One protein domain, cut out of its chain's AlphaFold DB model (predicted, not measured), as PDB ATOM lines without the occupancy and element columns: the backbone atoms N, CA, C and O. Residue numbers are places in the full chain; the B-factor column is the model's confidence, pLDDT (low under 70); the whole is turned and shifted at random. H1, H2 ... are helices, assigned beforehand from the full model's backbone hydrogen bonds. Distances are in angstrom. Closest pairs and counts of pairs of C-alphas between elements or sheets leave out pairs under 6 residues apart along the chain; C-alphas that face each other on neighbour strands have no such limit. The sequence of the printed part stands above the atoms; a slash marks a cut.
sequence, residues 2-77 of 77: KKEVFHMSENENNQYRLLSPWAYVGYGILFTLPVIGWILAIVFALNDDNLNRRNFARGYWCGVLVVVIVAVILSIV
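What this domain is: This is residues 2 to 77 of the 77 residues of an uncharacterized protein of Faecalibacterium sp. CAG:74_58_120 (UniProt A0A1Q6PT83). H1 and the long H4 run nearly end to end and make the length of a rod, with residues 2 to 10 of H1 sticking out at one end and residues 65 to 76 of H4, followed by Val 77, at the other, while H2 and H3 form a corner beside the first part of H4. The printed part has 76 residues with four named helices, in the order H1, H2, H3, H4, and no named strand; its class is all helix, with 63 residues in the named helices, and the whole is loose, with a radius of gyration of the C-alphas of 16.5 A and spans of 64 by 21 by 20 A.

How they stand to each other: H1, residues 2 to 15, is close to but not clearly touching H4, residues 51 to 76; their closest C-alphas, Gln 15 and Leu 51, are 5.5 A apart. H2, residues 21 to 32, and H3, residues 36 to 46, touch only at the corner, the closest C-alphas, Phe 31 and Gly 37, 4.2 A apart. H3 touches residues 53 to 61 of H4 at a steep tilt of 59 degrees, opposite ways; the closest C-alphas, Ala 45 and Arg 54, are 4.7 A apart. In the four helices every O i to N i+4 pair is within hydrogen-bond range.

Where its parts are: H1, 20.4 A long, begins at C-alpha 2 (134.642, 199.682, 146.691). H2 measures 17.1 A, H3 15.7 A and H4 38.1 A, ending at C-alpha 76 (133.384, 234.798, 198.647).

The domain as a whole: The printed part has no cut, and its three links are tight. No printed residue is under pLDDT 70.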
ATOM      1  N   LYS A   2     134.558 200.625 145.549       78.38
ATOM      2  CA  LYS A   2     134.642 199.682 146.691       78.38
ATOM      3  C   LYS A   2     135.763 199.977 147.711       78.38
ATOM      4  O   LYS A   2     135.567 199.725 148.892       78.38
ATOM      5  N   LYS A   3     136.891 200.556 147.273       76.38
ATOM      6  CA  LYS A   3     137.978 201.018 148.162       76.38
ATOM      7  C   LYS A   3     137.523 202.145 149.100       76.38
ATOM      8  O   LYS A   3     137.726 202.036 150.298       76.38
ATOM      9  N   GLU A   4     136.852 203.163 148.561       76.50
ATOM     10  CA  GLU A   4     136.329 204.310 149.329       76.50
ATOM     11  C   GLU A   4     135.373 203.867 150.447       76.50
ATOM     12  O   GLU A   4     135.507 204.280 151.593       76.50
ATOM     13  N   VAL A   5     134.449 202.952 150.128       77.62
ATOM     14  CA  VAL A   5     133.489 202.399 151.101       77.62
ATOM     15  C   VAL A   5     134.203 201.616 152.205       77.62
ATOM     16  O   VAL A   5     133.851 201.737 153.376       77.62
ATOM     17  N   PHE A   6     135.229 200.839 151.849       76.88
ATOM     18  CA  PHE A   6     136.010 200.085 152.828       76.88
ATOM     19  C   PHE A   6     136.793 201.019 153.766       76.88
ATOM     20  O   PHE A   6     136.707 200.868 154.983       76.88
ATOM     21  N   HIS A   7     137.465 202.039 153.220       70.12
ATOM     22  CA  HIS A   7     138.204 203.037 154.003       70.12
ATOM     23  C   HIS A   7     137.306 203.841 154.952       70.12
ATOM     24  O   HIS A   7     137.720 204.161 156.067       70.12
ATOM     25  N   MET A   8     136.069 204.146 154.549       72.94
ATOM     26  CA  MET A   8     135.098 204.801 155.429       72.94
ATOM     27  C   MET A   8     134.700 203.894 156.600       72.94
ATOM     28  O   MET A   8     134.737 204.331 157.747       72.94
ATOM     29  N   SER A   9     134.426 202.614 156.324       73.19
ATOM     30  CA  SER A   9     134.039 201.642 157.358       73.19
ATOM     31  C   SER A   9     135.143 201.367 158.390       73.19
ATOM     32  O   SER A   9     134.861 201.124 159.564       73.19
ATOM     33  N   GLU A  10     136.410 201.428 157.971       73.00
ATOM     34  CA  GLU A  10     137.562 201.240 158.854       73.00
ATOM     35  C   GLU A  10     137.788 202.467 159.747       73.00
ATOM     36  O   GLU A  10     137.974 202.320 160.957       73.00
ATOM     37  N   ASN A  11     137.702 203.677 159.178       71.38
ATOM     38  CA  ASN A  11     137.803 204.916 159.948       71.38
ATOM     39  C   ASN A  11     136.700 205.009 161.005       71.38
ATOM     40  O   ASN A  11     137.011 205.280 162.162       71.38
ATOM     41  N   GLU A  12     135.443 204.723 160.653       73.06
ATOM     42  CA  GLU A  12     134.341 204.693 161.623       73.06
ATOM     43  C   GLU A  12     134.608 203.693 162.755       73.06
ATOM     44  O   GLU A  12     134.512 204.051 163.929       73.06
ATOM     45  N   ASN A  13     135.038 202.467 162.442       76.88
ATOM     46  CA  ASN A  13     135.394 201.489 163.476       76.88
ATOM     47  C   ASN A  13     136.483 202.007 164.428       76.88
ATOM     48  O   ASN A  13     136.429 201.773 165.637       76.88
ATOM     49  N   ASN A  14     137.464 202.735 163.897       79.31
ATOM     50  CA  ASN A  14     138.557 203.272 164.696       79.31
ATOM     51  C   ASN A  14     138.104 204.435 165.599       79.31
ATOM     52  O   ASN A  14     138.512 204.508 166.764       79.31
ATOM     53  N   GLN A  15     137.195 205.281 165.099       83.62
ATOM     54  CA  GLN A  15     136.577 206.378 165.852       83.62
ATOM     55  C   GLN A  15     135.825 205.892 167.089       83.62
ATOM     56  O   GLN A  15     135.949 206.479 168.167       83.62
ATOM     57  N   TYR A  16     135.058 204.810 166.942       87.06
ATOM     58  CA  TYR A  16     134.239 204.235 168.010       87.06
ATOM     59  C   TYR A  16     134.977 203.187 168.845       87.06
ATOM     60  O   TYR A  16     134.371 202.525 169.690       87.06
ATOM     61  N   ARG A  17     136.294 203.043 168.657       88.31
ATOM     62  CA  ARG A  17     137.089 202.090 169.425       88.31
ATOM     63  C   ARG A  17     136.990 202.397 170.918       88.31
ATOM     64  O   ARG A  17     137.353 203.483 171.376       88.31
ATOM     65  N   LEU A  18     136.528 201.406 171.673       90.12
ATOM     66  CA  LEU A  18     136.384 201.493 173.120       90.12
ATOM     67  C   LEU A  18     137.741 201.699 173.787       90.12
ATOM     68  O   LEU A  18     138.773 201.176 173.356       90.12
ATOM     69  N   LEU A  19     137.722 202.460 174.872       92.19
ATOM     70  CA  LEU A  19     138.899 202.712 175.675       92.19
ATOM     71  C   LEU A  19     138.905 201.750 176.864       92.19
ATOM     72  O   LEU A  19     137.883 201.557 177.519       92.19
ATOM     73  N   SER A  20     140.058 201.144 177.141       94.25
ATOM     74  CA  SER A  20     140.207 200.282 178.315       94.25
ATOM     75  C   SER A  20     139.979 201.088 179.603       94.25
ATOM     76  O   SER A  20     140.412 202.244 179.666       94.25
ATOM     77  N   PRO A  21     139.384 200.502 180.659       94.75
ATOM     78  CA  PRO A  21     139.261 201.147 181.968       94.75
ATOM     79  C   PRO A  21     140.584 201.744 182.470       94.75
ATOM     80  O   PRO A  21     140.629 202.884 182.921       94.75
ATOM     81  N   TRP A  22     141.693 201.020 182.292       96.44
ATOM     82  CA  TRP A  22     143.028 201.485 182.679       96.44
ATOM     83  C   TRP A  22     143.518 202.683 181.872       96.44
ATOM     84  O   TRP A  22     144.264 203.509 182.390       96.44
ATOM     85  N   ALA A  23     143.082 202.811 180.620       95.25
ATOM     86  CA  ALA A  23     143.414 203.976 179.818       95.25
ATOM     87  C   ALA A  23     142.697 205.224 180.347       95.25
ATOM     88  O   ALA A  23     143.319 206.277 180.402       95.25
ATOM     89  N   TYR A  24     141.445 205.122 180.812       95.50
ATOM     90  CA  TYR A  24     140.780 206.249 181.482       95.50
ATOM     91  C   TYR A  24     141.504 206.667 182.756       95.50
ATOM     92  O   TYR A  24     141.695 207.859 182.974       95.50
ATOM     93  N   VAL A  25     141.943 205.703 183.570       96.62
ATOM     94  CA  VAL A  25     142.737 205.993 184.773       96.62
ATOM     95  C   VAL A  25     144.040 206.698 184.391       96.62
ATOM     96  O   VAL A  25     144.359 207.746 184.950       96.62
ATOM     97  N   GLY A  26     144.756 206.175 183.393       97.00
ATOM     98  CA  GLY A  26     145.988 206.771 182.884       97.00
ATOM     99  C   GLY A  26     145.787 208.192 182.357       97.00
ATOM    100  O   GLY A  26     146.554 209.080 182.717       97.00
ATOM    101  N   TYR A  27     144.734 208.440 181.571       96.31
ATOM    102  CA  TYR A  27     144.394 209.790 181.118       96.31
ATOM    103  C   TYR A  27     143.975 210.700 182.273       96.31
ATOM    104  O   TYR A  27     144.343 211.866 182.271       96.31
ATOM    105  N   GLY A  28     143.257 210.183 183.271       96.06
ATOM    106  CA  GLY A  28     142.903 210.936 184.471       96.06
ATOM    107  C   GLY A  28     144.142 211.456 185.199       96.06
ATOM    108  O   GLY A  28     144.223 212.645 185.484       96.06
ATOM    109  N   ILE A  29     145.137 210.593 185.422       96.50
ATOM    110  CA  ILE A  29     146.422 210.977 186.030       96.50
ATOM    111  C   ILE A  29     147.217 211.903 185.102       96.50
ATOM    112  O   ILE A  29     147.819 212.872 185.550       96.50
ATOM    113  N   LEU A  30     147.228 211.625 183.798       96.56
ATOM    114  CA  LEU A  30     147.948 212.451 182.833       96.56
ATOM    115  C   LEU A  30     147.402 213.879 182.813       96.56
ATOM    116  O   LEU A  30     148.186 214.818 182.796       96.56
ATOM    117  N   PHE A  31     146.080 214.050 182.822       96.44
ATOM    118  CA  PHE A  31     145.443 215.363 182.722       96.44
ATOM    119  C   PHE A  31     145.557 216.179 184.006       96.44
ATOM    120  O   PHE A  31     145.561 217.404 183.928       96.44
ATOM    121  N   THR A  32     145.712 215.542 185.172       94.94
ATOM    122  CA  THR A  32     145.967 216.262 186.430       94.94
ATOM    123  C   THR A  32     147.383 216.825 186.522       94.94
ATOM    124  O   THR A  32     147.607 217.730 187.327       94.94
ATOM    125  N   LEU A  33     148.333 216.349 185.705       95.62
ATOM    126  CA  LEU A  33     149.670 216.934 185.660       95.62
ATOM    127  C   LEU A  33     149.616 218.373 185.119       95.62
ATOM    128  O   LEU A  33     149.038 218.619 184.053       95.62
ATOM    129  N   PRO A  34     150.264 219.337 185.794       90.19
ATOM    130  CA  PRO A  34     150.304 220.711 185.320       90.19
ATOM    131  C   PRO A  34     151.116 220.819 184.026       90.19
ATOM    132  O   PRO A  34     152.011 220.014 183.761       90.19
ATOM    133  N   VAL A  35     150.827 221.857 183.237       94.31
ATOM    134  CA  VAL A  35     151.491 222.189 181.963       94.31
ATOM    135  C   VAL A  35     151.347 221.089 180.906       94.31
ATOM    136  O   VAL A  35     150.532 221.225 180.002       94.31
ATOM    137  N   ILE A  36     152.095 219.987 181.014       95.75
ATOM    138  CA  ILE A  36     152.108 218.898 180.026       95.75
ATOM    139  C   ILE A  36     150.745 218.207 179.961       95.75
ATOM    140  O   ILE A  36     150.217 217.995 178.870       95.75
ATOM    141  N   GLY A  37     150.154 217.891 181.116       95.88
ATOM    142  CA  GLY A  37     148.853 217.226 181.174       95.88
ATOM    143  C   GLY A  37     147.750 218.054 180.532       95.88
ATOM    144  O   GLY A  37     146.951 217.536 179.758       95.88
ATOM    145  N   TRP A  38     147.769 219.364 180.775       95.44
ATOM    146  CA  TRP A  38     146.804 220.307 180.214       95.44
ATOM    147  C   TRP A  38     146.996 220.519 178.711       95.44
ATOM    148  O   TRP A  38     146.013 220.524 177.974       95.44
ATOM    149  N   ILE A  39     148.238 220.615 178.226       97.00
ATOM    150  CA  ILE A  39     148.515 220.670 176.783       97.00
ATOM    151  C   ILE A  39     147.962 219.413 176.098       97.00
ATOM    152  O   ILE A  39     147.232 219.515 175.114       97.00
ATOM    153  N   LEU A  40     148.243 218.224 176.642       97.00
ATOM    154  CA  LEU A  40     147.743 216.965 176.082       97.00
ATOM    155  C   LEU A  40     146.218 216.842 176.186       97.00
ATOM    156  O   LEU A  40     145.586 216.359 175.248       97.00
ATOM    157  N   ALA A  41     145.607 217.322 177.272       96.56
ATOM    158  CA  ALA A  41     144.155 217.366 177.417       96.56
ATOM    159  C   ALA A  41     143.500 218.267 176.355       96.56
ATOM    160  O   ALA A  41     142.450 217.910 175.824       96.56
ATOM    161  N   ILE A  42     144.108 219.407 176.004       96.50
ATOM    162  CA  ILE A  42     143.635 220.266 174.901       96.50
ATOM    163  C   ILE A  42     143.760 219.527 173.570       96.50
ATOM    164  O   ILE A  42     142.781 219.422 172.830       96.50
ATOM    165  N   VAL A  43     144.938 218.967 173.281       97.12
ATOM    166  CA  VAL A  43     145.187 218.233 172.033       97.12
ATOM    167  C   VAL A  43     144.180 217.095 171.868       97.12
ATOM    168  O   VAL A  43     143.575 216.959 170.809       97.12
ATOM    169  N   PHE A  44     143.924 216.311 172.916       96.25
ATOM    170  CA  PHE A  44     142.958 215.216 172.854       96.25
ATOM    171  C   PHE A  44     141.497 215.668 172.817       96.25
ATOM    172  O   PHE A  44     140.672 214.927 172.291       96.25
ATOM    173  N   ALA A  45     141.156 216.858 173.317       96.25
ATOM    174  CA  ALA A  45     139.804 217.408 173.199       96.25
ATOM    175  C   ALA A  45     139.471 217.884 171.770       96.25
ATOM    176  O   ALA A  45     138.294 217.889 171.380       96.25
ATOM    177  N   LEU A  46     140.498 218.282 171.013       96.06
ATOM    178  CA  LEU A  46     140.399 218.765 169.632       96.06
ATOM    179  C   LEU A  46     140.680 217.682 168.585       96.06
ATOM    180  O   LEU A  46     140.341 217.859 167.423       96.06
ATOM    181  N   ASN A  47     141.309 216.579 168.982       93.31
ATOM    182  CA  ASN A  47     141.620 215.478 168.086       93.31
ATOM    183  C   ASN A  47     140.407 214.557 167.882       93.31
ATOM    184  O   ASN A  47     139.744 214.146 168.837       93.31
ATOM    185  N   ASP A  48     140.190 214.180 166.625       87.25
ATOM    186  CA  ASP A  48     139.046 213.402 166.173       87.25
ATOM    187  C   ASP A  48     139.427 211.966 165.803       87.25
ATOM    188  O   ASP A  48     138.809 211.436 164.907       87.25
ATOM    189  N   ASP A  49     140.435 211.325 166.412       87.25
ATOM    190  CA  ASP A  49     140.804 209.926 166.084       87.25
ATOM    191  C   ASP A  49     140.035 208.886 166.914       87.25
ATOM    192  O   ASP A  49     139.927 207.718 166.545       87.25
ATOM    193  N   ASN A  50     139.583 209.277 168.105       92.12
ATOM    194  CA  ASN A  50     138.852 208.399 169.008       92.12
ATOM    195  C   ASN A  50     137.820 209.206 169.792       92.12
ATOM    196  O   ASN A  50     138.167 210.006 170.670       92.12
ATOM    197  N   LEU A  51     136.546 208.950 169.501       93.25
ATOM    198  CA  LEU A  51     135.419 209.683 170.062       93.25
ATOM    199  C   LEU A  51     135.401 209.628 171.590       93.25
ATOM    200  O   LEU A  51     135.132 210.627 172.255       93.25
ATOM    201  N   ASN A  52     135.705 208.465 172.156       94.62
ATOM    202  CA  ASN A  52     135.624 208.262 173.587       94.62
ATOM    203  C   ASN A  52     136.747 208.991 174.350       94.62
ATOM    204  O   ASN A  52     136.483 209.640 175.362       94.62
ATOM    205  N   ARG A  53     137.985 208.966 173.835       95.38
ATOM    206  CA  ARG A  53     139.099 209.766 174.377       95.38
ATOM    207  C   ARG A  53     138.793 211.262 174.299       95.38
ATOM    208  O   ARG A  53     139.015 211.985 175.267       95.38
ATOM    209  N   ARG A  54     138.251 211.709 173.164       95.75
ATOM    210  CA  ARG A  54     137.862 213.103 172.926       95.75
ATOM    211  C   ARG A  54     136.798 213.570 173.914       95.75
ATOM    212  O   ARG A  54     136.944 214.623 174.533       95.75
ATOM    213  N   ASN A  55     135.754 212.768 174.106       95.38
ATOM    214  CA  ASN A  55     134.694 213.061 175.067       95.38
ATOM    215  C   ASN A  55     135.223 213.076 176.506       95.38
ATOM    216  O   ASN A  55     134.843 213.954 177.274       95.38
ATOM    217  N   PHE A  56     136.139 212.169 176.856       96.44
ATOM    218  CA  PHE A  56     136.781 212.172 178.170       96.44
ATOM    219  C   PHE A  56     137.606 213.446 178.409       96.44
ATOM    220  O   PHE A  56     137.459 214.080 179.451       96.44
ATOM    221  N   ALA A  57     138.405 213.881 177.429       97.00
ATOM    222  CA  ALA A  57     139.177 215.121 177.521       97.00
ATOM    223  C   ALA A  57     138.279 216.368 177.644       97.00
ATOM    224  O   ALA A  57     138.535 217.240 178.469       97.00
ATOM    225  N   ARG A  58     137.180 216.441 176.883       97.25
ATOM    226  CA  ARG A  58     136.186 217.528 177.008       97.25
ATOM    227  C   ARG A  58     135.486 217.510 178.368       97.25
ATOM    228  O   ARG A  58     135.333 218.557 178.989       97.25
ATOM    229  N   GLY A  59     135.107 216.326 178.848       97.19
ATOM    230  CA  GLY A  59     134.523 216.139 180.176       97.19
ATOM    231  C   GLY A  59     135.469 216.568 181.298       97.19
ATOM    232  O   GLY A  59     135.025 217.212 182.246       97.19
ATOM    233  N   TYR A  60     136.770 216.296 181.160       96.62
ATOM    234  CA  TYR A  60     137.795 216.777 182.087       96.62
ATOM    235  C   TYR A  60     137.805 218.310 182.170       96.62
ATOM    236  O   TYR A  60     137.728 218.856 183.268       96.62
ATOM    237  N   TRP A  61     137.800 219.016 181.031       96.56
ATOM    238  CA  TRP A  61     137.730 220.486 181.002       96.56
ATOM    239  C   TRP A  61     136.442 221.039 181.615       96.56
ATOM    240  O   TRP A  61     136.499 221.996 182.387       96.56
ATOM    241  N   CYS A  62     135.293 220.418 181.335       96.88
ATOM    242  CA  CYS A  62     134.042 220.771 182.009       96.88
ATOM    243  C   CYS A  62     134.147 220.575 183.531       96.88
ATOM    244  O   CYS A  62     133.695 221.431 184.287       96.88
ATOM    245  N   GLY A  63     134.776 219.490 183.991       96.25
ATOM    246  CA  GLY A  63     135.023 219.234 185.410       96.25
ATOM    247  C   GLY A  63     135.918 220.295 186.057       96.25
ATOM    248  O   GLY A  63     135.575 220.810 187.118       96.25
ATOM    249  N   VAL A  64     137.014 220.681 185.394       95.25
ATOM    250  CA  VAL A  64     137.890 221.780 185.843       95.25
ATOM    251  C   VAL A  64     137.098 223.080 185.978       95.25
ATOM    252  O   VAL A  64     137.205 223.753 186.999       95.25
ATOM    253  N   LEU A  65     136.260 223.413 184.992       96.75
ATOM    254  CA  LEU A  65     135.418 224.610 185.024       96.75
ATOM    255  C   LEU A  65     134.461 224.589 186.226       96.75
ATOM    256  O   LEU A  65     134.380 225.576 186.957       96.75
ATOM    257  N   VAL A  66     133.785 223.464 186.475       98.00
ATOM    258  CA  VAL A  66     132.899 223.301 187.640       98.00
ATOM    259  C   VAL A  66     133.666 223.497 188.951       98.00
ATOM    260  O   VAL A  66     133.203 224.234 189.817       98.00
ATOM    261  N   VAL A  67     134.853 222.896 189.087       96.44
ATOM    262  CA  VAL A  67     135.702 223.053 190.281       96.44
ATOM    263  C   VAL A  67     136.106 224.512 190.489       96.44
ATOM    264  O   VAL A  67     136.035 225.002 191.614       96.44
ATOM    265  N   VAL A  68     136.475 225.227 189.423       96.81
ATOM    266  CA  VAL A  68     136.816 226.656 189.493       96.81
ATOM    267  C   VAL A  68     135.618 227.486 189.957       96.81
ATOM    268  O   VAL A  68     135.777 228.307 190.855       96.81
ATOM    269  N   ILE A  69     134.417 227.255 189.413       97.88
ATOM    270  CA  ILE A  69     133.198 227.961 189.849       97.88
ATOM    271  C   ILE A  69     132.936 227.724 191.340       97.88
ATOM    272  O   ILE A  69     132.706 228.675 192.084       97.88
ATOM    273  N   VAL A  70     132.993 226.466 191.787       97.94
ATOM    274  CA  VAL A  70     132.772 226.111 193.195       97.94
ATOM    275  C   VAL A  70     133.817 226.776 194.097       97.94
ATOM    276  O   VAL A  70     133.453 227.348 195.120       97.94
ATOM    277  N   ALA A  71     135.093 226.766 193.707       97.38
ATOM    278  CA  ALA A  71     136.164 227.416 194.461       97.38
ATOM    279  C   ALA A  71     135.957 228.936 194.577       97.38
ATOM    280  O   ALA A  71     136.156 229.495 195.652       97.38
ATOM    281  N   VAL A  72     135.508 229.595 193.503       97.44
ATOM    282  CA  VAL A  72     135.188 231.031 193.520       97.44
ATOM    283  C   VAL A  72     134.036 231.320 194.482       97.44
ATOM    284  O   VAL A  72     134.164 232.213 195.315       97.44
ATOM    285  N   ILE A  73     132.945 230.551 194.428       97.62
ATOM    286  CA  ILE A  73     131.802 230.729 195.339       97.62
ATOM    287  C   ILE A  73     132.245 230.573 196.799       97.62
ATOM    288  O   ILE A  73     131.933 231.425 197.625       97.62
ATOM    289  N   LEU A  74     133.014 229.524 197.104       97.12
ATOM    290  CA  LEU A  74     133.529 229.274 198.452       97.12
ATOM    291  C   LEU A  74     134.518 230.342 198.932       97.12
ATOM    292  O   LEU A  74     134.642 230.532 200.130       97.12
ATOM    293  N   SER A  75     135.221 231.028 198.028       95.62
ATOM    294  CA  SER A  75     136.147 232.108 198.401       95.62
ATOM    295  C   SER A  75     135.457 233.424 198.776       95.62
ATOM    296  O   SER A  75     136.097 234.299 199.353       95.62
ATOM    297  N   ILE A  76     134.180 233.583 198.408       93.81
ATOM    298  CA  ILE A  76     133.384 234.798 198.647       93.81
ATOM    299  C   ILE A  76     132.550 234.682 199.935       93.81
ATOM    300  O   ILE A  76     132.201 235.707 200.521       93.81
ATOM    301  N   VAL A  77     132.219 233.455 200.354       83.38
ATOM    302  CA  VAL A  77     131.494 233.127 201.599       83.38
ATOM    303  C   VAL A  77     132.442 233.146 202.792       83.38
ATOM    304  O   VAL A  77     132.040 233.715 203.830       83.38
TER     305      VAL A  77